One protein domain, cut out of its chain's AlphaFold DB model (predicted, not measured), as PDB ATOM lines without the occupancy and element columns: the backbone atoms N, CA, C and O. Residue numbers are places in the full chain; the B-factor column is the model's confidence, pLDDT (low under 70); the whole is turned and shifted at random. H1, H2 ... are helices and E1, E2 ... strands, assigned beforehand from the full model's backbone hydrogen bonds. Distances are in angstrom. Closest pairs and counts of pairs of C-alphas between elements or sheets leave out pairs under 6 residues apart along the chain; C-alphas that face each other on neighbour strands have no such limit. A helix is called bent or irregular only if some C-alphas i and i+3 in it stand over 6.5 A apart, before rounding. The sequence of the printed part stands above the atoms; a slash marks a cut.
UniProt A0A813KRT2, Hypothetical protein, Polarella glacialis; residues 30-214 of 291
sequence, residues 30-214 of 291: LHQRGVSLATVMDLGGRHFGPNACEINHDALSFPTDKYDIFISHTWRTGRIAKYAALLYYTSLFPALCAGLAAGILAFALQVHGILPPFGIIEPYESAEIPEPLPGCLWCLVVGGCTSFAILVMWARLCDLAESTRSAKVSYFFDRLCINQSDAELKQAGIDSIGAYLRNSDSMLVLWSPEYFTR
ATOM      1  N   LEU A  30     209.925 252.415 233.644       58.75
ATOM      2  CA  LEU A  30     209.249 251.943 234.835       58.75
ATOM      3  C   LEU A  30     209.820 250.567 235.154       58.75
ATOM      4  O   LEU A  30     210.196 249.843 234.234       58.75
ATOM      5  N   HIS A  31     209.886 250.210 236.433       69.25
ATOM      6  CA  HIS A  31     210.253 248.862 236.847       69.25
ATOM      7  C   HIS A  31     209.271 247.871 236.209       69.25
ATOM      8  O   HIS A  31     208.173 247.656 236.714       69.25
ATOM      9  N   GLN A  32     209.634 247.351 235.036       85.50
ATOM     10  CA  GLN A  32     208.865 246.382 234.279       85.50
ATOM     11  C   GLN A  32     208.994 245.056 235.023       85.50
ATOM     12  O   GLN A  32     210.096 244.638 235.384       85.50
ATOM     13  N   ARG A  33     207.859 244.438 235.347       91.44
ATOM     14  CA  ARG A  33     207.821 243.236 236.180       91.44
ATOM     15  C   ARG A  33     206.997 242.166 235.505       91.44
ATOM     16  O   ARG A  33     205.887 242.443 235.068       91.44
ATOM     17  N   GLY A  34     207.525 240.954 235.462       93.12
ATOM     18  CA  GLY A  34     206.855 239.754 234.986       93.12
ATOM     19  C   GLY A  34     206.413 238.869 236.143       93.12
ATOM     20  O   GLY A  34     206.837 239.034 237.287       93.12
ATOM     21  N   VAL A  35     205.548 237.915 235.842       94.38
ATOM     22  CA  VAL A  35     205.066 236.914 236.793       94.38
ATOM     23  C   VAL A  35     205.123 235.524 236.163       94.38
ATOM     24  O   VAL A  35     205.041 235.398 234.945       94.38
ATOM     25  N   SER A  36     205.285 234.473 236.972       94.19
ATOM     26  CA  SER A  36     205.226 233.095 236.476       94.19
ATOM     27  C   SER A  36     203.783 232.615 236.322       94.19
ATOM     28  O   SER A  36     202.883 233.039 237.058       94.19
ATOM     29  N   LEU A  37     203.554 231.670 235.410       93.19
ATOM     30  CA  LEU A  37     202.234 231.066 235.211       93.19
ATOM     31  C   LEU A  37     201.677 230.454 236.505       93.19
ATOM     32  O   LEU A  37     200.504 230.640 236.825       93.19
ATOM     33  N   ALA A  38     202.529 229.773 237.280       93.50
ATOM     34  CA  ALA A  38     202.187 229.211 238.585       93.50
ATOM     35  C   ALA A  38     201.574 230.243 239.538       93.50
ATOM     36  O   ALA A  38     200.636 229.928 240.272       93.50
ATOM     37  N   THR A  39     202.095 231.469 239.512       93.81
ATOM     38  CA  THR A  39     201.629 232.563 240.363       93.81
ATOM     39  C   THR A  39     200.314 233.142 239.845       93.81
ATOM     40  O   THR A  39     199.391 233.355 240.627       93.81
ATOM     41  N   VAL A  40     200.160 233.314 238.526       93.56
ATOM     42  CA  VAL A  40     198.881 233.738 237.914       93.56
ATOM     43  C   VAL A  40     197.756 232.747 238.236       93.56
ATOM     44  O   VAL A  40     196.633 233.141 238.566       93.56
ATOM     45  N   MET A  41     198.065 231.452 238.171       93.62
ATOM     46  CA  MET A  41     197.127 230.350 238.394       93.62
ATOM     47  C   MET A  41     196.939 229.981 239.873       93.62
ATOM     48  O   MET A  41     196.158 229.076 240.181       93.62
ATOM     49  N   ASP A  42     197.612 230.672 240.791       91.25
ATOM     50  CA  ASP A  42     197.617 230.320 242.206       91.25
ATOM     51  C   ASP A  42     196.206 230.296 242.819       91.25
ATOM     52  O   ASP A  42     195.354 231.140 242.516       91.25
ATOM     53  N   LEU A  43     195.965 229.306 243.687       89.25
ATOM     54  CA  LEU A  43     194.705 229.089 244.407       89.25
ATOM     55  C   LEU A  43     193.452 229.213 243.511       89.25
ATOM     56  O   LEU A  43     192.477 229.879 243.868       89.25
ATOM     57  N   GLY A  44     193.484 228.593 242.326       90.06
ATOM     58  CA  GLY A  44     192.359 228.605 241.384       90.06
ATOM     59  C   GLY A  44     192.169 229.949 240.676       90.06
ATOM     60  O   GLY A  44     191.034 230.365 240.421       90.06
ATOM     61  N   GLY A  45     193.265 230.669 240.420       91.38
ATOM     62  CA  GLY A  45     193.233 231.994 239.809       91.38
ATOM     63  C   GLY A  45     192.702 233.069 240.760       91.38
ATOM     64  O   GLY A  45     191.910 233.926 240.358       91.38
ATOM     65  N   ARG A  46     193.113 233.045 242.037       91.31
ATOM     66  CA  ARG A  46     192.645 234.007 243.055       91.31
ATOM     67  C   ARG A  46     192.834 235.465 242.637       91.31
ATOM     68  O   ARG A  46     192.013 236.311 242.986       91.31
ATOM     69  N   HIS A  47     193.878 235.742 241.856       91.31
ATOM     70  CA  HIS A  47     194.238 237.086 241.414       91.31
ATOM     71  C   HIS A  47     193.256 237.657 240.375       91.31
ATOM     72  O   HIS A  47     193.168 238.871 240.215       91.31
ATOM     73  N   PHE A  48     192.423 236.813 239.755       91.44
ATOM     74  CA  PHE A  48     191.296 237.253 238.927       91.44
ATOM     75  C   PHE A  48     190.054 237.659 239.740       91.44
ATOM     76  O   PHE A  48     189.095 238.175 239.167       91.44
ATOM     77  N   GLY A  49     190.021 237.394 241.053       86.94
ATOM     78  CA  GLY A  49     188.889 237.713 241.928       86.94
ATOM     79  C   GLY A  49     188.975 239.118 242.541       86.94
ATOM     80  O   GLY A  49     190.072 239.634 242.720       86.94
ATOM     81  N   PRO A  50     187.852 239.749 242.924       75.44
ATOM     82  CA  PRO A  50     187.847 241.107 243.485       75.44
ATOM     83  C   PRO A  50     188.634 241.210 244.803       75.44
ATOM     84  O   PRO A  50     189.350 242.185 245.011       75.44
ATOM     85  N   ASN A  51     188.601 240.155 245.622       63.66
ATOM     86  CA  ASN A  51     189.110 240.127 246.999       63.66
ATOM     87  C   ASN A  51     190.571 239.660 247.128       63.66
ATOM     88  O   ASN A  51     190.925 239.059 248.143       63.66
ATOM     89  N   ALA A  52     191.424 239.851 246.117       59.06
ATOM     90  CA  ALA A  52     192.845 239.602 246.343       59.06
ATOM     91  C   ALA A  52     193.335 240.638 247.366       59.06
ATOM     92  O   ALA A  52     193.332 241.834 247.069       59.06
ATOM     93  N   CYS A  53     193.651 240.155 248.573       53.06
ATOM     94  CA  CYS A  53     194.252 240.912 249.670       53.06
ATOM     95  C   CYS A  53     195.482 241.686 249.180       53.06
ATOM     96  O   CYS A  53     196.005 241.372 248.109       53.06
ATOM     97  N   GLU A  54     195.930 242.662 249.971       64.19
ATOM     98  CA  GLU A  54     197.114 243.489 249.729       64.19
ATOM     99  C   GLU A  54     198.232 242.673 249.057       64.19
ATOM    100  O   GLU A  54     198.791 241.727 249.618       64.19
ATOM    101  N   ILE A  55     198.446 242.953 247.771       70.75
ATOM    102  CA  ILE A  55     199.325 242.157 246.923       70.75
ATOM    103  C   ILE A  55     200.735 242.633 247.223       70.75
ATOM    104  O   ILE A  55     201.095 243.761 246.893       70.75
ATOM    105  N   ASN A  56     201.550 241.770 247.827       77.88
ATOM    106  CA  ASN A  56     202.978 242.028 247.903       77.88
ATOM    107  C   ASN A  56     203.575 241.870 246.496       77.88
ATOM    108  O   ASN A  56     203.938 240.770 246.071       77.88
ATOM    109  N   HIS A  57     203.606 242.981 245.761       73.00
ATOM    110  CA  HIS A  57     204.068 243.046 244.379       73.00
ATOM    111  C   HIS A  57     205.491 242.519 244.224       73.00
ATOM    112  O   HIS A  57     205.751 241.741 243.305       73.00
ATOM    113  N   ASP A  58     206.386 242.880 245.143       75.50
ATOM    114  CA  ASP A  58     207.790 242.488 245.067       75.50
ATOM    115  C   ASP A  58     208.011 240.997 245.313       75.50
ATOM    116  O   ASP A  58     208.937 240.419 244.751       75.50
ATOM    117  N   ALA A  59     207.135 240.362 246.095       83.31
ATOM    118  CA  ALA A  59     207.205 238.930 246.366       83.31
ATOM    119  C   ALA A  59     206.612 238.061 245.241       83.31
ATOM    120  O   ALA A  59     207.035 236.921 245.065       83.31
ATOM    121  N   LEU A  60     205.609 238.565 244.510       88.44
ATOM    122  CA  LEU A  60     204.842 237.780 243.527       88.44
ATOM    123  C   LEU A  60     205.252 238.021 242.071       88.44
ATOM    124  O   LEU A  60     204.813 237.300 241.180       88.44
ATOM    125  N   SER A  61     206.073 239.032 241.812       91.00
ATOM    126  CA  SER A  61     206.559 239.365 240.474       91.00
ATOM    127  C   SER A  61     208.069 239.578 240.501       91.00
ATOM    128  O   SER A  61     208.647 239.802 241.561       91.00
ATOM    129  N   PHE A  62     208.725 239.530 239.350       90.81
ATOM    130  CA  PHE A  62     210.172 239.699 239.209       90.81
ATOM    131  C   PHE A  62     210.485 240.734 238.124       90.81
ATOM    132  O   PHE A  62     209.697 240.873 237.190       90.81
ATOM    133  N   PRO A  63     211.598 241.480 238.221       90.50
ATOM    134  CA  PRO A  63     211.981 242.433 237.184       90.50
ATOM    135  C   PRO A  63     212.235 241.712 235.854       90.50
ATOM    136  O   PRO A  63     212.893 240.673 235.829       90.50
ATOM    137  N   THR A  64     211.707 242.256 234.760       90.50
ATOM    138  CA  THR A  64     211.917 241.731 233.405       90.50
ATOM    139  C   THR A  64     211.917 242.866 232.392       90.50
ATOM    140  O   THR A  64     211.125 243.793 232.520       90.50
ATOM    141  N   ASP A  65     212.762 242.783 231.368       88.81
ATOM    142  CA  ASP A  65     212.765 243.746 230.256       88.81
ATOM    143  C   ASP A  65     211.813 243.336 229.116       88.81
ATOM    144  O   ASP A  65     211.497 244.133 228.229       88.81
ATOM    145  N   LYS A  66     211.368 242.075 229.126       91.44
ATOM    146  CA  LYS A  66     210.563 241.459 228.071       91.44
ATOM    147  C   LYS A  66     209.503 240.542 228.669       91.44
ATOM    148  O   LYS A  66     209.675 240.044 229.779       91.44
ATOM    149  N   TYR A  67     208.426 240.321 227.929       94.81
ATOM    150  CA  TYR A  67     207.392 239.359 228.279       94.81
ATOM    151  C   TYR A  67     207.292 238.300 227.191       94.81
ATOM    152  O   TYR A  67     207.220 238.622 226.008       94.81
ATOM    153  N   ASP A  68     207.227 237.038 227.581       94.81
ATOM    154  CA  ASP A  68     206.948 235.957 226.641       94.81
ATOM    155  C   ASP A  68     205.467 235.990 226.238       94.81
ATOM    156  O   ASP A  68     205.113 235.846 225.064       94.81
ATOM    157  N   ILE A  69     204.582 236.218 227.217       96.00
ATOM    158  CA  ILE A  69     203.127 236.190 227.027       96.00
ATOM    159  C   ILE A  69     202.455 237.364 227.752       96.00
ATOM    160  O   ILE A  69     202.544 237.505 228.973       96.00
ATOM    161  N   PHE A  70     201.687 238.166 227.014       96.69
ATOM    162  CA  PHE A  70     200.761 239.159 227.561       96.69
ATOM    163  C   PHE A  70     199.377 238.547 227.775       96.69
ATOM    164  O   PHE A  70     198.742 238.116 226.812       96.69
ATOM    165  N   ILE A  71     198.864 238.532 229.009       97.06
ATOM    166  CA  ILE A  71     197.523 238.003 229.296       97.06
ATOM    167  C   ILE A  71     196.493 239.130 229.191       97.06
ATOM    168  O   ILE A  71     196.290 239.888 230.142       97.06
ATOM    169  N   SER A  72     195.784 239.203 228.062       95.94
ATOM    170  CA  SER A  72     194.644 240.112 227.927       95.94
ATOM    171  C   SER A  72     193.349 239.427 228.354       95.94
ATOM    172  O   SER A  72     193.054 238.285 227.989       95.94
ATOM    173  N   HIS A  73     192.559 240.123 229.166       95.06
ATOM    174  CA  HIS A  73     191.327 239.586 229.720       95.06
ATOM    175  C   HIS A  73     190.367 240.704 230.142       95.06
ATOM    176  O   HIS A  73     190.755 241.849 230.355       95.06
ATOM    177  N   THR A  74     189.091 240.362 230.328       93.38
ATOM    178  CA  THR A  74     188.098 241.283 230.901       93.38
ATOM    179  C   THR A  74     187.853 240.980 232.374       93.38
ATOM    180  O   THR A  74     187.606 239.837 232.759       93.38
ATOM    181  N   TRP A  75     187.840 242.005 233.222       91.69
ATOM    182  CA  TRP A  75     187.506 241.876 234.645       91.69
ATOM    183  C   TRP A  75     186.045 241.468 234.912       91.69
ATOM    184  O   TRP A  75     185.743 241.032 236.018       91.69
ATOM    185  N   ARG A  76     185.152 241.547 233.911       90.94
ATOM    186  CA  ARG A  76     183.739 241.139 234.049       90.94
ATOM    187  C   ARG A  76     183.544 239.625 234.135       90.94
ATOM    188  O   ARG A  76     182.626 239.170 234.808       90.94
ATOM    189  N   THR A  77     184.408 238.856 233.482       91.31
ATOM    190  CA  THR A  77     184.281 237.397 233.429       91.31
ATOM    191  C   THR A  77     184.736 236.772 234.743       91.31
ATOM    192  O   THR A  77     185.765 237.158 235.310       91.31
ATOM    193  N   GLY A  78     183.972 235.791 235.226       92.00
ATOM    194  CA  GLY A  78     184.243 235.108 236.487       92.00
ATOM    195  C   GLY A  78     185.624 234.445 236.522       92.00
ATOM    196  O   GLY A  78     186.107 233.916 235.520       92.00
ATOM    197  N   ARG A  79     186.255 234.440 237.705       94.12
ATOM    198  CA  ARG A  79     187.614 233.904 237.903       94.12
ATOM    199  C   ARG A  79     187.772 232.453 237.440       94.12
ATOM    200  O   ARG A  79     188.787 232.112 236.851       94.12
ATOM    201  N   ILE A  80     186.753 231.619 237.675       94.00
ATOM    202  CA  ILE A  80     186.821 230.179 237.399       94.00
ATOM    203  C   ILE A  80     186.863 229.923 235.896       94.00
ATOM    204  O   ILE A  80     187.617 229.067 235.463       94.00
ATOM    205  N   ALA A  81     186.131 230.703 235.096       94.62
ATOM    206  CA  ALA A  81     186.171 230.577 233.642       94.62
ATOM    207  C   ALA A  81     187.565 230.915 233.088       94.62
ATOM    208  O   ALA A  81     188.092 230.182 232.260       94.62
ATOM    209  N   LYS A  82     188.203 231.977 233.600       94.94
ATOM    210  CA  LYS A  82     189.578 232.354 233.226       94.94
ATOM    211  C   LYS A  82     190.593 231.298 233.653       94.94
ATOM    212  O   LYS A  82     191.453 230.920 232.868       94.94
ATOM    213  N   TYR A  83     190.466 230.804 234.881       95.00
ATOM    214  CA  TYR A  83     191.324 229.747 235.404       95.00
ATOM    215  C   TYR A  83     191.175 228.444 234.607       95.00
ATOM    216  O   TYR A  83     192.177 227.854 234.221       95.00
ATOM    217  N   ALA A  84     189.944 228.033 234.295       94.75
ATOM    218  CA  ALA A  84     189.668 226.863 233.467       94.75
ATOM    219  C   ALA A  84     190.212 227.027 232.040       94.75
ATOM    220  O   ALA A  84     190.797 226.090 231.506       94.75
ATOM    221  N   ALA A  85     190.080 228.218 231.445       94.94
ATOM    222  CA  ALA A  85     190.658 228.517 230.137       94.94
ATOM    223  C   ALA A  85     192.190 228.403 230.152       94.94
ATOM    224  O   ALA A  85     192.762 227.795 229.251       94.94
ATOM    225  N   LEU A  86     192.848 228.923 231.195       94.88
ATOM    226  CA  LEU A  86     194.293 228.778 231.374       94.88
ATOM    227  C   LEU A  86     194.696 227.311 231.561       94.88
ATOM    228  O   LEU A  86     195.574 226.848 230.846       94.88
ATOM    229  N   LEU A  87     194.016 226.562 232.438       94.50
ATOM    230  CA  LEU A  87     194.257 225.124 232.628       94.50
ATOM    231  C   LEU A  87     194.145 224.345 231.316       94.50
ATOM    232  O   LEU A  87     195.000 223.518 231.006       94.50
ATOM    233  N   TYR A  88     193.094 224.612 230.544       94.31
ATOM    234  CA  TYR A  88     192.878 223.972 229.254       94.31
ATOM    235  C   TYR A  88     194.006 224.312 228.273       94.31
ATOM    236  O   TYR A  88     194.565 223.418 227.646       94.31
ATOM    237  N   TYR A  89     194.367 225.593 228.172       94.25
ATOM    238  CA  TYR A  89     195.396 226.064 227.250       94.25
ATOM    239  C   TYR A  89     196.787 225.508 227.585       94.25
ATOM    240  O   TYR A  89     197.501 225.067 226.690       94.25
ATOM    241  N   THR A  90     197.172 225.501 228.864       92.25
ATOM    242  CA  THR A  90     198.551 225.182 229.263       92.25
ATOM    243  C   THR A  90     198.765 223.716 229.600       92.25
ATOM    244  O   THR A  90     199.863 223.204 229.401       92.25
ATOM    245  N   SER A  91     197.749 223.046 230.145       94.75
ATOM    246  CA  SER A  91     197.941 221.788 230.872       94.75
ATOM    247  C   SER A  91     197.234 220.593 230.239       94.75
ATOM    248  O   SER A  91     197.539 219.461 230.608       94.75
ATOM    249  N   LEU A  92     196.313 220.802 229.289       95.50
ATOM    250  CA  LEU A  92     195.496 219.715 228.741       95.50
ATOM    251  C   LEU A  92     196.333 218.652 228.030       95.50
ATOM    252  O   LEU A  92     196.201 217.469 228.324       95.50
ATOM    253  N   PHE A  93     197.186 219.059 227.094       96.38
ATOM    254  CA  PHE A  93     197.967 218.106 226.311       96.38
ATOM    255  C   PHE A  93     198.942 217.289 227.185       96.38
ATOM    256  O   PHE A  93     198.872 216.059 227.136       96.38
ATOM    257  N   PRO A  94     199.759 217.905 228.068       96.38
ATOM    258  CA  PRO A  94     200.576 217.161 229.026       96.38
ATOM    259  C   PRO A  94     199.761 216.221 229.920       96.38
ATOM    260  O   PRO A  94     200.183 215.088 230.157       96.38
ATOM    261  N   ALA A  95     198.586 216.659 230.385       97.50
ATOM    262  CA  ALA A  95     197.696 215.844 231.205       97.50
ATOM    263  C   ALA A  95     197.208 214.596 230.464       97.50
ATOM    264  O   ALA A  95     197.267 213.501 231.021       97.50
ATOM    265  N   LEU A  96     196.785 214.741 229.206       97.56
ATOM    266  CA  LEU A  96     196.340 213.622 228.376       97.56
ATOM    267  C   LEU A  96     197.479 212.637 228.097       97.56
ATOM    268  O   LEU A  96     197.288 211.432 228.240       97.56
ATOM    269  N   CYS A  97     198.672 213.128 227.747       98.06
ATOM    270  CA  CYS A  97     199.832 212.271 227.502       98.06
ATOM    271  C   CYS A  97     200.257 211.501 228.759       98.06
ATOM    272  O   CYS A  97     200.453 210.287 228.699       98.06
ATOM    273  N   ALA A  98     200.370 212.185 229.900       97.69
ATOM    274  CA  ALA A  98     200.751 211.561 231.164       97.69
ATOM    275  C   ALA A  98     199.695 210.558 231.647       97.69
ATOM    276  O   ALA A  98     200.035 209.461 232.084       97.69
ATOM    277  N   GLY A  99     198.415 210.907 231.517       98.19
ATOM    278  CA  GLY A  99     197.300 210.024 231.823       98.19
ATOM    279  C   GLY A  99     197.270 208.767 230.970       98.19
ATOM    280  O   GLY A  99     197.129 207.668 231.501       98.19
ATOM    281  N   LEU A 100     197.449 208.914 229.655       97.88
ATOM    282  CA  LEU A 100     197.515 207.785 228.734       97.88
ATOM    283  C   LEU A 100     198.696 206.869 229.069       97.88
ATOM    284  O   LEU A 100     198.516 205.659 229.181       97.88
ATOM    285  N   ALA A 101     199.884 207.437 229.291       98.19
ATOM    286  CA  ALA A 101     201.067 206.672 229.677       98.19
ATOM    287  C   ALA A 101     200.855 205.913 230.999       98.19
ATOM    288  O   ALA A 101     201.176 204.728 231.092       98.19
ATOM    289  N   ALA A 102     200.257 206.562 232.000       97.94
ATOM    290  CA  ALA A 102     199.946 205.941 233.284       97.94
ATOM    291  C   ALA A 102     198.875 204.842 233.161       97.94
ATOM    292  O   ALA A 102     198.985 203.802 233.808       97.94
ATOM    293  N   GLY A 103     197.873 205.033 232.298       96.56
ATOM    294  CA  GLY A 103     196.861 204.021 231.987       96.56
ATOM    295  C   GLY A 103     197.451 202.790 231.291       96.56
ATOM    296  O   GLY A 103     197.146 201.665 231.684       96.56
ATOM    297  N   ILE A 104     198.345 202.988 230.315       96.38
ATOM    298  CA  ILE A 104     199.081 201.901 229.643       96.38
ATOM    299  C   ILE A 104     199.958 201.144 230.646       96.38
ATOM    300  O   ILE A 104     199.983 199.914 230.642       96.38
ATOM    301  N   LEU A 105     200.645 201.861 231.538       96.62
ATOM    302  CA  LEU A 105     201.448 201.243 232.589       96.62
ATOM    303  C   LEU A 105     200.579 200.412 233.544       96.62
ATOM    304  O   LEU A 105     200.929 199.275 233.850       96.62
ATOM    305  N   ALA A 106     199.432 200.938 233.977       95.19
ATOM    306  CA  ALA A 106     198.496 200.211 234.831       95.19
ATOM    307  C   ALA A 106     197.972 198.932 234.153       95.19
ATOM    308  O   ALA A 106     197.913 197.882 234.791       95.19
ATOM    309  N   PHE A 107     197.670 198.995 232.853       93.00
ATOM    310  CA  PHE A 107     197.305 197.819 232.064       93.00
ATOM    311  C   PHE A 107     198.425 196.770 232.047       93.00
ATOM    312  O   PHE A 107     198.183 195.603 232.349       93.00
ATOM    313  N   ALA A 108     199.662 197.181 231.753       94.50
ATOM    314  CA  ALA A 108     200.809 196.276 231.723       94.50
ATOM    315  C   ALA A 108     201.044 195.606 233.089       94.50
ATOM    316  O   ALA A 108     201.238 194.393 233.162       94.50
ATOM    317  N   LEU A 109     200.958 196.370 234.182       94.81
ATOM    318  CA  LEU A 109     201.084 195.839 235.543       94.81
ATOM    319  C   LEU A 109     199.984 194.820 235.877       94.81
ATOM    320  O   LEU A 109     200.256 193.841 236.572       94.81
ATOM    321  N   GLN A 110     198.763 195.013 235.373       91.94
ATOM    322  CA  GLN A 110     197.679 194.042 235.532       91.94
ATOM    323  C   GLN A 110     197.938 192.759 234.728       91.94
ATOM    324  O   GLN A 110     197.777 191.666 235.266       91.94
ATOM    325  N   VAL A 111     198.395 192.866 233.476       90.25
ATOM    326  CA  VAL A 111     198.744 191.700 232.638       90.25
ATOM    327  C   VAL A 111     199.875 190.875 233.261       90.25
ATOM    328  O   VAL A 111     199.855 189.649 233.196       90.25
ATOM    329  N   HIS A 112     200.829 191.527 233.926       93.56
ATOM    330  CA  HIS A 112     201.903 190.856 234.663       93.56
ATOM    331  C   HIS A 112     201.487 190.333 236.051       93.56
ATOM    332  O   HIS A 112     202.333 189.820 236.782       93.56
ATOM    333  N   GLY A 113     200.211 190.455 236.431       90.81
ATOM    334  CA  GLY A 113     199.687 189.957 237.706       90.81
ATOM    335  C   GLY A 113     200.127 190.758 238.934       90.81
ATOM    336  O   GLY A 113     199.941 190.299 240.058       90.81
ATOM    337  N   ILE A 114     200.709 191.947 238.742       95.00
ATOM    338  CA  ILE A 114     201.104 192.844 239.837       95.00
ATOM    339  C   ILE A 114     199.874 193.571 240.383       95.00
ATOM    340  O   ILE A 114     199.733 193.731 241.595       95.00
ATOM    341  N   LEU A 115     198.976 194.007 239.493       91.69
ATOM    342  CA  LEU A 115     197.683 194.571 239.872       91.69
ATOM    343  C   LEU A 115     196.579 193.513 239.742       91.69
ATOM    344  O   LEU A 115     196.513 192.832 238.716       91.69
ATOM    345  N   PRO A 116     195.686 193.380 240.741       90.38
ATOM    346  CA  PRO A 116     194.582 192.434 240.666       90.38
ATOM    347  C   PRO A 116     193.540 192.897 239.634       90.38
ATOM    348  O   PRO A 116     193.316 194.102 239.501       90.38
ATOM    349  N   PRO A 117     192.855 191.984 238.929       86.56
ATOM    350  CA  PRO A 117     191.740 192.359 238.068       86.56
ATOM    351  C   PRO A 117     190.574 192.916 238.893       86.56
ATOM    352  O   PRO A 117     190.276 192.424 239.983       86.56
ATOM    353  N   PHE A 118     189.899 193.943 238.373       81.00
ATOM    354  CA  PHE A 118     188.721 194.517 239.021       81.00
ATOM    355  C   PHE A 118     187.451 193.935 238.414       81.00
ATOM    356  O   PHE A 118     187.011 194.356 237.344       81.00
ATOM    357  N   GLY A 119     186.854 192.987 239.135       71.81
ATOM    358  CA  GLY A 119     185.630 192.317 238.716       71.81
ATOM    359  C   GLY A 119     185.828 191.378 237.526       71.81
ATOM    360  O   GLY A 119     186.891 191.302 236.905       71.81
ATOM    361  N   ILE A 120     184.760 190.649 237.236       69.88
ATOM    362  CA  ILE A 120     184.643 189.761 236.091       69.88
ATOM    363  C   ILE A 120     183.593 190.376 235.172       69.88
ATOM    364  O   ILE A 120     182.480 190.658 235.616       69.88
ATOM    365  N   ILE A 121     183.947 190.619 233.913       69.69
ATOM    366  CA  ILE A 121     182.959 190.943 232.887       69.69
ATOM    367  C   ILE A 121     182.361 189.606 232.461       69.69
ATOM    368  O   ILE A 121     183.014 188.829 231.761       69.69
ATOM    369  N   GLU A 122     181.152 189.315 232.946       65.12
ATOM    370  CA  GLU A 122     180.410 188.145 232.487       65.12
ATOM    371  C   GLU A 122     180.110 188.290 230.987       65.12
ATOM    372  O   GLU A 122     179.736 189.381 230.535       65.12
ATOM    373  N   PRO A 123     180.308 187.225 230.194       63.94
ATOM    374  CA  PRO A 123     179.996 187.262 228.777       63.94
ATOM    375  C   PRO A 123     178.500 187.528 228.579       63.94
ATOM    376  O   PRO A 123     177.644 186.905 229.201       63.94
ATOM    377  N   TYR A 124     178.185 188.481 227.702       64.81
ATOM    378  CA  TYR A 124     176.816 188.733 227.265       64.81
ATOM    379  C   TYR A 124     176.296 187.487 226.531       64.81
ATOM    380  O   TYR A 124     176.978 187.008 225.628       64.81
ATOM    381  N   GLU A 125     175.106 186.980 226.890       61.69
ATOM    382  CA  GLU A 125     174.547 185.684 226.433       61.69
ATOM    383  C   GLU A 125     174.543 185.465 224.905       61.69
ATOM    384  O   GLU A 125     174.426 184.331 224.450       61.69
ATOM    385  N   SER A 126     174.680 186.520 224.092       62.25
ATOM    386  CA  SER A 126     174.712 186.429 222.627       62.25
ATOM    387  C   SER A 126     176.108 186.527 221.993       62.25
ATOM    388  O   SER A 126     176.197 186.609 220.768       62.25
ATOM    389  N   ALA A 127     177.186 186.608 222.776       61.81
ATOM    390  CA  ALA A 127     178.555 186.667 222.268       61.81
ATOM    391  C   ALA A 127     179.242 185.308 222.465       61.81
ATOM    392  O   ALA A 127     179.312 184.810 223.583       61.81
ATOM    393  N   GLU A 128     179.801 184.731 221.396       64.56
ATOM    394  CA  GLU A 128     180.627 183.506 221.413       64.56
ATOM    395  C   GLU A 128     181.989 183.713 222.119       64.56
ATOM    396  O   GLU A 128     183.020 183.215 221.674       64.56
ATOM    397  N   ILE A 129     182.036 184.499 223.194       62.69
ATOM    398  CA  ILE A 129     183.235 184.709 224.004       62.69
ATOM    399  C   ILE A 129     183.176 183.677 225.136       62.69
ATOM    400  O   ILE A 129     182.341 183.824 226.029       62.69
ATOM    401  N   PRO A 130     184.014 182.623 225.118       57.66
ATOM    402  CA  PRO A 130     183.835 181.484 226.019       57.66
ATOM    403  C   PRO A 130     184.266 181.767 227.459       57.66
ATOM    404  O   PRO A 130     183.958 180.969 228.342       57.66
ATOM    405  N   GLU A 131     184.989 182.865 227.711       66.06
ATOM    406  CA  GLU A 131     185.611 183.111 229.009       66.06
ATOM    407  C   GLU A 131     185.335 184.512 229.579       66.06
ATOM    408  O   GLU A 131     185.345 185.503 228.840       66.06
ATOM    409  N   PRO A 132     185.126 184.606 230.907       65.12
ATOM    410  CA  PRO A 132     185.024 185.875 231.611       65.12
ATOM    411  C   PRO A 132     186.285 186.724 231.424       65.12
ATOM    412  O   PRO A 132     187.393 186.304 231.757       65.12
ATOM    413  N   LEU A 133     186.114 187.956 230.943       70.56
ATOM    414  CA  LEU A 133     187.221 188.896 230.772       70.56
ATOM    415  C   LEU A 133     187.475 189.659 232.084       70.56
ATOM    416  O   LEU A 133     186.537 190.219 232.662       70.56
ATOM    417  N   PRO A 134     188.727 189.730 232.570       70.50
ATOM    418  CA  PRO A 134     189.052 190.528 233.744       70.50
ATOM    419  C   PRO A 134     188.878 192.023 233.443       70.50
ATOM    420  O   PRO A 134     189.427 192.538 232.468       70.50
ATOM    421  N   GLY A 135     188.146 192.750 234.291       76.69
ATOM    422  CA  GLY A 135     187.961 194.192 234.110       76.69
ATOM    423  C   GLY A 135     189.270 194.980 234.294       76.69
ATOM    424  O   GLY A 135     189.999 194.759 235.265       76.69
ATOM    425  N   CYS A 136     189.574 195.932 233.392       78.25
ATOM    426  CA  CYS A 136     190.688 196.890 233.552       78.25
ATOM    427  C   CYS A 136     190.216 198.248 234.091       78.25
ATOM    428  O   CYS A 136     190.363 199.285 233.439       78.25
ATOM    429  N   LEU A 137     189.648 198.279 235.300       89.12
ATOM    430  CA  LEU A 137     189.284 199.557 235.929       89.12
ATOM    431  C   LEU A 137     190.526 200.401 236.281       89.12
ATOM    432  O   LEU A 137     190.465 201.631 236.267       89.12
ATOM    433  N   TRP A 138     191.670 199.754 236.535       91.06
ATOM    434  CA  TRP A 138     192.933 200.426 236.852       91.06
ATOM    435  C   TRP A 138     193.389 201.382 235.756       91.06
ATOM    436  O   TRP A 138     193.836 202.482 236.069       91.06
ATOM    437  N   CYS A 139     193.208 200.997 234.490       91.75
ATOM    438  CA  CYS A 139     193.486 201.831 233.328       91.75
ATOM    439  C   CYS A 139     192.815 203.216 233.462       91.75
ATOM    440  O   CYS A 139     193.464 204.257 233.338       91.75
ATOM    441  N   LEU A 140     191.512 203.216 233.767       92.62
ATOM    442  CA  LEU A 140     190.693 204.422 233.871       92.62
ATOM    443  C   LEU A 140     191.009 205.223 235.136       92.62
ATOM    444  O   LEU A 140     191.136 206.443 235.067       92.62
ATOM    445  N   VAL A 141     191.143 204.553 236.283       94.81
ATOM    446  CA  VAL A 141     191.381 205.227 237.568       94.81
ATOM    447  C   VAL A 141     192.775 205.843 237.600       94.81
ATOM    448  O   VAL A 141     192.906 207.039 237.842       94.81
ATOM    449  N   VAL A 142     193.820 205.068 237.301       96.06
ATOM    450  CA  VAL A 142     195.205 205.558 237.327       96.06
ATOM    451  C   VAL A 142     195.416 206.615 236.246       96.06
ATOM    452  O   VAL A 142     195.958 207.684 236.536       96.06
ATOM    453  N   GLY A 143     194.942 206.363 235.022       97.12
ATOM    454  CA  GLY A 143     195.048 207.324 233.927       97.12
ATOM    455  C   GLY A 143     194.259 208.606 234.197       97.12
ATOM    456  O   GLY A 143     194.789 209.705 234.027       97.12
ATOM    457  N   GLY A 144     193.023 208.490 234.686       97.25
ATOM    458  CA  GLY A 144     192.154 209.620 235.019       97.25
ATOM    459  C   GLY A 144     192.690 210.463 236.176       97.25
ATOM    460  O   GLY A 144     192.800 211.682 236.045       97.25
ATOM    461  N   CYS A 145     193.103 209.832 237.281       97.56
ATOM    462  CA  CYS A 145     193.713 210.524 238.418       97.56
ATOM    463  C   CYS A 145     195.030 211.205 238.033       97.56
ATOM    464  O   CYS A 145     195.247 212.354 238.416       97.56
ATOM    465  N   THR A 146     195.882 210.543 237.240       97.88
ATOM    466  CA  THR A 146     197.141 211.137 236.761       97.88
ATOM    467  C   THR A 146     196.866 212.323 235.842       97.88
ATOM    468  O   THR A 146     197.454 213.384 236.032       97.88
ATOM    469  N   SER A 147     195.923 212.185 234.902       97.75
ATOM    470  CA  SER A 147     195.507 213.287 234.024       97.75
ATOM    471  C   SER A 147     195.035 214.482 234.841       97.75
ATOM    472  O   SER A 147     195.495 215.596 234.625       97.75
ATOM    473  N   PHE A 148     194.146 214.259 235.811       97.06
ATOM    474  CA  PHE A 148     193.606 215.327 236.649       97.06
ATOM    475  C   PHE A 148     194.688 215.996 237.508       97.06
ATOM    476  O   PHE A 148     194.744 217.224 237.581       97.06
ATOM    477  N   ALA A 149     195.581 215.205 238.112       96.75
ATOM    478  CA  ALA A 149     196.696 215.722 238.897       96.75
ATOM    479  C   ALA A 149     197.623 216.596 238.042       96.75
ATOM    480  O   ALA A 149     197.921 217.726 238.427       96.75
ATOM    481  N   ILE A 150     198.017 216.122 236.854       96.75
ATOM    482  CA  ILE A 150     198.840 216.905 235.927       96.75
ATOM    483  C   ILE A 150     198.090 218.147 235.460       96.75
ATOM    484  O   ILE A 150     198.666 219.227 235.500       96.75
ATOM    485  N   LEU A 151     196.808 218.044 235.105       95.75
ATOM    486  CA  LEU A 151     196.010 219.182 234.649       95.75
ATOM    487  C   LEU A 151     196.091 220.353 235.643       95.75
ATOM    488  O   LEU A 151     196.371 221.479 235.237       95.75
ATOM    489  N   VAL A 152     195.911 220.079 236.940       94.19
ATOM    490  CA  VAL A 152     195.906 221.098 238.005       94.19
ATOM    491  C   VAL A 152     197.318 221.516 238.437       94.19
ATOM    492  O   VAL A 152     197.542 222.688 238.745       94.19
ATOM    493  N   MET A 153     198.282 220.590 238.470       94.19
ATOM    494  CA  MET A 153     199.631 220.845 238.998       94.19
ATOM    495  C   MET A 153     200.650 221.282 237.941       94.19
ATOM    496  O   MET A 153     201.731 221.735 238.313       94.19
ATOM    497  N   TRP A 154     200.331 221.191 236.648       94.19
ATOM    498  CA  TRP A 154     201.270 221.451 235.550       94.19
ATOM    499  C   TRP A 154     201.999 222.789 235.673       94.19
ATOM    500  O   TRP A 154     203.222 222.817 235.620       94.19
ATOM    501  N   ALA A 155     201.283 223.884 235.944       92.12
ATOM    502  CA  ALA A 155     201.903 225.202 236.089       92.12
ATOM    503  C   ALA A 155     202.966 225.237 237.205       92.12
ATOM    504  O   ALA A 155     204.000 225.882 237.052       92.12
ATOM    505  N   ARG A 156     202.744 224.507 238.310       91.81
ATOM    506  CA  ARG A 156     203.707 224.375 239.417       91.81
ATOM    507  C   ARG A 156     204.895 223.490 239.040       91.81
ATOM    508  O   ARG A 156     206.018 223.797 239.423       91.81
ATOM    509  N   LEU A 157     204.651 222.417 238.286       91.00
ATOM    510  CA  LEU A 157     205.710 221.547 237.769       91.00
ATOM    511  C   LEU A 157     206.614 222.297 236.781       91.00
ATOM    512  O   LEU A 157     207.831 222.170 236.873       91.00
ATOM    513  N   CYS A 158     206.041 223.118 235.896       88.94
ATOM    514  CA  CYS A 158     206.798 223.989 234.998       88.94
ATOM    515  C   CYS A 158     207.639 225.007 235.769       88.94
ATOM    516  O   CYS A 158     208.823 225.122 235.493       88.94
ATOM    517  N   ASP A 159     207.076 225.680 236.774       87.94
ATOM    518  CA  ASP A 159     207.806 226.659 237.596       87.94
ATOM    519  C   ASP A 159     208.982 226.009 238.357       87.94
ATOM    520  O   ASP A 159     210.078 226.568 238.420       87.94
ATOM    521  N   LEU A 160     208.802 224.779 238.859       87.38
ATOM    522  CA  LEU A 160     209.883 224.001 239.475       87.38
ATOM    523  C   LEU A 160     210.950 223.581 238.454       87.38
ATOM    524  O   LEU A 160     212.144 223.688 238.733       87.38
ATOM    525  N   ALA A 161     210.537 223.128 237.270       85.50
ATOM    526  CA  ALA A 161     211.458 222.776 236.193       85.50
ATOM    527  C   ALA A 161     212.241 224.011 235.706       85.50
ATOM    528  O   ALA A 161     213.449 223.943 235.485       85.50
ATOM    529  N   GLU A 162     211.589 225.167 235.610       82.69
ATOM    530  CA  GLU A 162     212.199 226.448 235.248       82.69
ATOM    531  C   GLU A 162     213.123 226.990 236.338       82.69
ATOM    532  O   GLU A 162     214.103 227.647 236.010       82.69
ATOM    533  N   SER A 163     212.907 226.651 237.614       73.88
ATOM    534  CA  SER A 163     213.852 226.986 238.691       73.88
ATOM    535  C   SER A 163     215.246 226.379 238.484       73.88
ATOM    536  O   SER A 163     216.198 226.829 239.119       73.88
ATOM    537  N   THR A 164     215.373 225.364 237.626       74.00
ATOM    538  CA  THR A 164     216.667 224.772 237.246       74.00
ATOM    539  C   THR A 164     217.210 225.308 235.919       74.00
ATOM    540  O   THR A 164     218.349 225.016 235.559       74.00
ATOM    541  N   ARG A 165     216.423 226.111 235.189       73.69
ATOM    542  CA  ARG A 165     216.826 226.772 233.942       73.69
ATOM    543  C   ARG A 165     217.334 228.187 234.215       73.69
ATOM    544  O   ARG A 165     216.902 228.855 235.147       73.69
ATOM    545  N   SER A 166     218.211 228.673 233.337       68.31
ATOM    546  CA  SER A 166     218.753 230.037 233.423       68.31
ATOM    547  C   SER A 166     217.740 231.140 233.084       68.31
ATOM    548  O   SER A 166     218.005 232.299 233.382       68.31
ATOM    549  N   ALA A 167     216.601 230.810 232.466       73.62
ATOM    550  CA  ALA A 167     215.574 231.775 232.074       73.62
ATOM    551  C   ALA A 167     214.174 231.258 232.437       73.62
ATOM    552  O   ALA A 167     213.815 230.134 232.074       73.62
ATOM    553  N   LYS A 168     213.407 232.085 233.156       83.25
ATOM    554  CA  LYS A 168     211.998 231.845 233.502       83.25
ATOM    555  C   LYS A 168     211.088 232.423 232.430       83.25
ATOM    556  O   LYS A 168     211.371 233.510 231.931       83.25
ATOM    557  N   VAL A 169     209.976 231.745 232.149       90.06
ATOM    558  CA  VAL A 169     208.951 232.289 231.254       90.06
ATOM    559  C   VAL A 169     208.200 233.403 231.978       90.06
ATOM    560  O   VAL A 169     207.660 233.233 233.075       90.06
ATOM    561  N   SER A 170     208.177 234.570 231.355       93.19
ATOM    562  CA  SER A 170     207.659 235.819 231.888       93.19
ATOM    563  C   SER A 170     206.284 236.141 231.310       93.19
ATOM    564  O   SER A 170     206.096 236.314 230.107       93.19
ATOM    565  N   TYR A 171     205.296 236.247 232.194       95.44
ATOM    566  CA  TYR A 171     203.945 236.655 231.834       95.44
ATOM    567  C   TYR A 171     203.715 238.095 232.280       95.44
ATOM    568  O   TYR A 171     204.102 238.474 233.388       95.44
ATOM    569  N   PHE A 172     203.042 238.884 231.446       96.00
ATOM    570  CA  PHE A 172     202.447 240.139 231.885       96.00
ATOM    571  C   PHE A 172     201.006 239.897 232.332       96.00
ATOM    572  O   PHE A 172     200.168 239.421 231.560       96.00
ATOM    573  N   PHE A 173     200.715 240.262 233.577       95.12
ATOM    574  CA  PHE A 173     199.375 240.258 234.144       95.12
ATOM    575  C   PHE A 173     199.173 241.537 234.956       95.12
ATOM    576  O   PHE A 173     199.788 241.715 236.010       95.12
ATOM    577  N   ASP A 174     198.315 242.424 234.449       92.31
ATOM    578  CA  ASP A 174     198.090 243.795 234.927       92.31
ATOM    579  C   ASP A 174     198.072 243.931 236.459       92.31
ATOM    580  O   ASP A 174     198.796 244.749 237.022       92.31
ATOM    581  N   ARG A 175     197.312 243.087 237.159       90.69
ATOM    582  CA  ARG A 175     197.149 243.183 238.611       90.69
ATOM    583  C   ARG A 175     198.398 242.821 239.410       90.69
ATOM    584  O   ARG A 175     198.515 243.274 240.542       90.69
ATOM    585  N   LEU A 176     199.287 241.986 238.878       92.44
ATOM    586  CA  LEU A 176     200.511 241.569 239.574       92.44
ATOM    587  C   LEU A 176     201.720 242.396 239.131       92.44
ATOM    588  O   LEU A 176     202.560 242.734 239.963       92.44
ATOM    589  N   CYS A 177     201.765 242.760 237.851       92.38
ATOM    590  CA  CYS A 177     202.872 243.480 237.229       92.38
ATOM    591  C   CYS A 177     202.825 244.997 237.471       92.38
ATOM    592  O   CYS A 177     203.875 245.633 237.502       92.38
ATOM    593  N   ILE A 178     201.636 245.583 237.664       90.06
ATOM    594  CA  ILE A 178     201.464 247.006 237.997       90.06
ATOM    595  C   ILE A 178     201.230 247.140 239.499       90.06
ATOM    596  O   ILE A 178     200.337 246.482 240.036       90.06
ATOM    597  N   ASN A 179     201.984 248.027 240.156       88.12
ATOM    598  CA  ASN A 179     201.804 248.344 241.573       88.12
ATOM    599  C   ASN A 179     200.368 248.843 241.817       88.12
ATOM    600  O   ASN A 179     199.940 249.828 241.224       88.12
ATOM    601  N   GLN A 180     199.602 248.130 242.644       86.88
ATOM    602  CA  GLN A 180     198.206 248.453 242.947       86.88
ATOM    603  C   GLN A 180     198.052 249.358 244.171       86.88
ATOM    604  O   GLN A 180     196.976 249.938 244.330       86.88
ATOM    605  N   SER A 181     199.083 249.452 245.014       87.12
ATOM    606  CA  SER A 181     199.050 250.150 246.303       87.12
ATOM    607  C   SER A 181     199.431 251.623 246.176       87.12
ATOM    608  O   SER A 181     198.783 252.478 246.772       87.12
ATOM    609  N   ASP A 182     200.458 251.924 245.383       87.06
ATOM    610  CA  ASP A 182     200.929 253.288 245.146       87.06
ATOM    611  C   ASP A 182     200.210 253.895 243.933       87.06
ATOM    612  O   ASP A 182     200.275 253.360 242.826       87.06
ATOM    613  N   ALA A 183     199.504 255.010 244.138       88.25
ATOM    614  CA  ALA A 183     198.699 255.644 243.099       88.25
ATOM    615  C   ALA A 183     199.535 256.214 241.939       88.25
ATOM    616  O   ALA A 183     199.093 256.147 240.790       88.25
ATOM    617  N   GLU A 184     200.730 256.743 242.216       89.12
ATOM    618  CA  GLU A 184     201.614 257.315 241.198       89.12
ATOM    619  C   GLU A 184     202.227 256.203 240.348       89.12
ATOM    620  O   GLU A 184     202.156 256.243 239.118       89.12
ATOM    621  N   LEU A 185     202.740 255.152 240.993       87.75
ATOM    622  CA  LEU A 185     203.292 253.989 240.295       87.75
ATOM    623  C   LEU A 185     202.215 253.220 239.525       87.75
ATOM    624  O   LEU A 185     202.480 252.714 238.432       87.75
ATOM    625  N   LYS A 186     200.991 253.161 240.055       88.31
ATOM    626  CA  LYS A 186     199.844 252.575 239.357       88.31
ATOM    627  C   LYS A 186     199.527 253.335 238.081       88.31
ATOM    628  O   LYS A 186     199.370 252.715 237.030       88.31
ATOM    629  N   GLN A 187     199.422 254.660 238.170       88.19
ATOM    630  CA  GLN A 187     199.120 255.498 237.017       88.19
ATOM    631  C   GLN A 187     200.231 255.395 235.972       88.19
ATOM    632  O   GLN A 187     199.946 255.124 234.809       88.19
ATOM    633  N   ALA A 188     201.491 255.469 236.397       87.75
ATOM    634  CA  ALA A 188     202.628 255.326 235.500       87.75
ATOM    635  C   ALA A 188     202.697 253.928 234.846       87.75
ATOM    636  O   ALA A 188     203.068 253.804 233.676       87.75
ATOM    637  N   GLY A 189     202.283 252.875 235.560       88.19
ATOM    638  CA  GLY A 189     202.120 251.530 235.007       88.19
ATOM    639  C   GLY A 189     201.014 251.456 233.957       88.19
ATOM    640  O   GLY A 189     201.227 250.890 232.887       88.19
ATOM    641  N   ILE A 190     199.859 252.078 234.214       88.50
ATOM    642  CA  ILE A 190     198.748 252.167 233.251       88.50
ATOM    643  C   ILE A 190     199.179 252.925 231.989       88.50
ATOM    644  O   ILE A 190     198.944 252.454 230.875       88.50
ATOM    645  N   ASP A 191     199.865 254.054 232.156       87.19
ATOM    646  CA  ASP A 191     200.365 254.872 231.048       87.19
ATOM    647  C   ASP A 191     201.414 254.125 230.207       87.19
ATOM    648  O   ASP A 191     201.584 254.408 229.017       87.19
ATOM    649  N   SER A 192     202.064 253.117 230.799       88.38
ATOM    650  CA  SER A 192     203.085 252.273 230.174       88.38
ATOM    651  C   SER A 192     202.546 250.989 229.527       88.38
ATOM    652  O   SER A 192     203.341 250.205 229.006       88.38
ATOM    653  N   ILE A 193     201.226 250.753 229.483       88.88
ATOM    654  CA  ILE A 193     200.674 249.496 228.928       88.88
ATOM    655  C   ILE A 193     201.047 249.284 227.459       88.88
ATOM    656  O   ILE A 193     201.366 248.168 227.049       88.88
ATOM    657  N   GLY A 194     201.129 250.364 226.684       88.12
ATOM    658  CA  GLY A 194     201.642 250.314 225.320       88.12
ATOM    659  C   GLY A 194     203.070 249.766 225.210       88.12
ATOM    660  O   GLY A 194     203.389 249.030 224.276       88.12
ATOM    661  N   ALA A 195     203.933 250.085 226.179       88.00
ATOM    662  CA  ALA A 195     205.288 249.548 226.239       88.00
ATOM    663  C   ALA A 195     205.290 248.061 226.618       88.00
ATOM    664  O   ALA A 195     206.021 247.292 226.002       88.00
ATOM    665  N   TYR A 196     204.439 247.634 227.558       91.69
ATOM    666  CA  TYR A 196     204.314 246.215 227.910       91.69
ATOM    667  C   TYR A 196     203.863 245.368 226.716       91.69
ATOM    668  O   TYR A 196     204.465 244.332 226.445       91.69
ATOM    669  N   LEU A 197     202.879 245.842 225.947       91.75
ATOM    670  CA  LEU A 197     202.406 245.175 224.728       91.75
ATOM    671  C   LEU A 197     203.511 245.028 223.676       91.75
ATOM    672  O   LEU A 197     203.685 243.955 223.106       91.75
ATOM    673  N   ARG A 198     204.292 246.089 223.440       88.75
ATOM    674  CA  ARG A 198     205.418 246.045 222.492       88.75
ATOM    675  C   ARG A 198     206.555 245.144 222.952       88.75
ATOM    676  O   ARG A 198     207.168 244.483 222.123       88.75
ATOM    677  N   ASN A 199     206.798 245.074 224.254       91.38
ATOM    678  CA  ASN A 199     207.815 244.199 224.830       91.38
ATOM    679  C   ASN A 199     207.321 242.752 225.013       91.38
ATOM    680  O   ASN A 199     208.054 241.943 225.574       91.38
ATOM    681  N   SER A 200     206.105 242.421 224.568       94.12
ATOM    682  CA  SER A 200     205.547 241.069 224.651       94.12
ATOM    683  C   SER A 200     205.718 240.305 223.342       94.12
ATOM    684  O   SER A 200     205.359 240.822 222.283       94.12
ATOM    685  N   ASP A 201     206.222 239.075 223.396       93.94
ATOM    686  CA  ASP A 201     206.396 238.216 222.216       93.94
ATOM    687  C   ASP A 201     205.073 237.682 221.679       93.94
ATOM    688  O   ASP A 201     204.854 237.635 220.468       93.94
ATOM    689  N   SER A 202     204.163 237.326 222.579       95.19
ATOM    690  CA  SER A 202     202.844 236.814 222.233       95.19
ATOM    691  C   SER A 202     201.757 237.402 223.131       95.19
ATOM    692  O   SER A 202     202.033 237.935 224.208       95.19
ATOM    693  N   MET A 203     200.502 237.313 222.687       95.50
ATOM    694  CA  MET A 203     199.333 237.720 223.462       95.50
ATOM    695  C   MET A 203     198.379 236.537 223.626       95.50
ATOM    696  O   MET A 203     197.920 235.952 222.646       95.50
ATOM    697  N   LEU A 204     198.036 236.229 224.875       96.62
ATOM    698  CA  LEU A 204     197.012 235.263 225.244       96.62
ATOM    699  C   LEU A 204     195.715 235.999 225.584       96.62
ATOM    700  O   LEU A 204     195.621 236.683 226.604       96.62
ATOM    701  N   VAL A 205     194.704 235.834 224.734       96.50
ATOM    702  CA  VAL A 205     193.383 236.444 224.921       96.50
ATOM    703  C   VAL A 205     192.457 235.470 225.648       96.50
ATOM    704  O   VAL A 205     192.018 234.470 225.081       96.50
ATOM    705  N   LEU A 206     192.099 235.787 226.895       95.19
ATOM    706  CA  LEU A 206     191.058 235.072 227.638       95.19
ATOM    707  C   LEU A 206     189.679 235.549 227.172       95.19
ATOM    708  O   LEU A 206     189.022 236.390 227.799       95.19
ATOM    709  N   TRP A 207     189.277 235.026 226.015       94.00
ATOM    710  CA  TRP A 207     188.059 235.424 225.332       94.00
ATOM    711  C   TRP A 207     186.797 235.052 226.124       94.00
ATOM    712  O   TRP A 207     186.679 233.989 226.727       94.00
ATOM    713  N   SER A 208     185.842 235.976 226.121       91.81
ATOM    714  CA  SER A 208     184.497 235.829 226.683       91.81
ATOM    715  C   SER A 208     183.544 236.769 225.934       91.81
ATOM    716  O   SER A 208     184.026 237.708 225.286       91.81
ATOM    717  N   PRO A 209     182.216 236.562 226.005       93.44
ATOM    718  CA  PRO A 209     181.244 237.406 225.304       93.44
ATOM    719  C   PRO A 209     181.407 238.910 225.581       93.44
ATOM    720  O   PRO A 209     181.186 239.742 224.705       93.44
ATOM    721  N   GLU A 210     181.859 239.280 226.778       92.31
ATOM    722  CA  GLU A 210     182.044 240.666 227.201       92.31
ATOM    723  C   GLU A 210     183.393 241.264 226.780       92.31
ATOM    724  O   GLU A 210     183.588 242.469 226.944       92.31
ATOM    725  N   TYR A 211     184.337 240.469 226.267       92.75
ATOM    726  CA  TYR A 211     185.708 240.912 225.996       92.75
ATOM    727  C   TYR A 211     185.747 242.108 225.031       92.75
ATOM    728  O   TYR A 211     186.246 243.175 225.382       92.75
ATOM    729  N   PHE A 212     185.109 241.980 223.865       91.69
ATOM    730  CA  PHE A 212     185.074 243.035 222.843       91.69
ATOM    731  C   PHE A 212     184.151 244.216 223.189       91.69
ATOM    732  O   PHE A 212     184.101 245.203 222.462       91.69
ATOM    733  N   THR A 213     183.435 244.156 224.317       91.06
ATOM    734  CA  THR A 213     182.659 245.300 224.831       91.06
ATOM    735  C   THR A 213     183.526 246.277 225.631       91.06
ATOM    736  O   THR A 213     183.083 247.368 225.991       91.06
ATOM    737  N   ARG A 214     184.765 245.886 225.954       87.31
ATOM    738  CA  ARG A 214     185.699 246.668 226.761       87.31
ATOM    739  C   ARG A 214     186.666 247.404 225.846       87.31
ATOM    740  O   ARG A 214     187.530 246.785 225.235       87.31
TER     741      ARG A 214
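AT A GLANCE: This is residues 30 to 214 of the 291 residues of the protein "Hypothetical protein" of Polarella glacialis (UniProt A0A813KRT2). A long helical hairpin, H4b and H5a, runs out from a small head in which a two-stranded sheet, E1 and E2, lies among short helices; a long loop, residues 112 to 136, makes the hairpin's far end. H4 and H5 both bend where the hairpin joins the head, and H7 lies at the head's opposite end. The printed part has 185 residues with eight named helices and two named strands, in the order H1 H2 H3 E1 H4 H5 H6 H7 H8 E2; the sheet is parallel and the class is mostly helix. The whole is loose, with a radius of gyration of the C-alphas of 22.9 A, and spans 79 by 40 by 29 A.

IN THESE COORDINATES: H1 is residues 37 to 40, from C-alpha 37 at (202.234, 231.066, 235.211). H2, residues 42 to 48, is irregular: C-alphas 44 and 47 are 8.7 A apart. H3 is residues 57 to 60, and E1, residues 67 to 73, is 16.1 A long. H4, residues 79 to 111, was assigned by its hydrogen bonds as one helix but is bent, C-alphas 90 and 93 being 7.7 A apart; its arms are H4a, residues 79 to 90, 16.4 A, and H4b, residues 93 to 111, 27.2 A. H5, residues 137 to 162, likewise one helix by its hydrogen bonds, is bent, with C-alphas 152 and 155 7.5 A apart; its arms are H5a, residues 137 to 152, 22.6 A, and H5b, residues 155 to 162. H6 is residues 174 to 177, H7 183 to 191 and H8 193 to 198. E2, residues 200 to 206, 16.0 A, ends with C-alpha 206 at (191.058, 235.072, 227.638).

HOW THE PARTS SIT: H1 touches H5b, closest at the C-alphas of Ala 38 and Ala 155, 4.7 A. H2 touches H4a with residues 79 to 83 of H4a, closest at the C-alphas of Phe 48 and Arg 79, 5.1 A. H3 and H6 only just touch, with 3 pairs of C-alphas within 8 A, closest at His 57 and Leu 176, 6.2 A. E1 and E2 are parallel neighbours at 25 degrees, with N 70 and O 202 at 2.8 A. H4b and H5a form a helical hairpin and touch at a shallow tilt of 25 degrees, opposite ways; their closest C-alphas, Gly 99 and Gly 143, are 4.1 A apart. H6 and H7 are near each other, and the closest C-alphas of H8 and E1, Leu 197 and Phe 70, are 6.9 A apart. Every O i to N i+4 pair is within hydrogen-bond range in H4a, H4b, H5a, H5b, H7 and H8; H2 has 1 of 3, beside 2 of 4 O i to N i+3 pairs, and H1, H3 and H6 are too short for an i+4 pair.

THE WHOLE: The C-alphas farthest apart, Pro 130 and Glu 184, are 79.4 A apart. The printed part has no cut; the links H4 to H5 and H5 to H6 are long. Confidence is under 70 at residues 30 to 31, 51 to 54, 120 to 132 and 166.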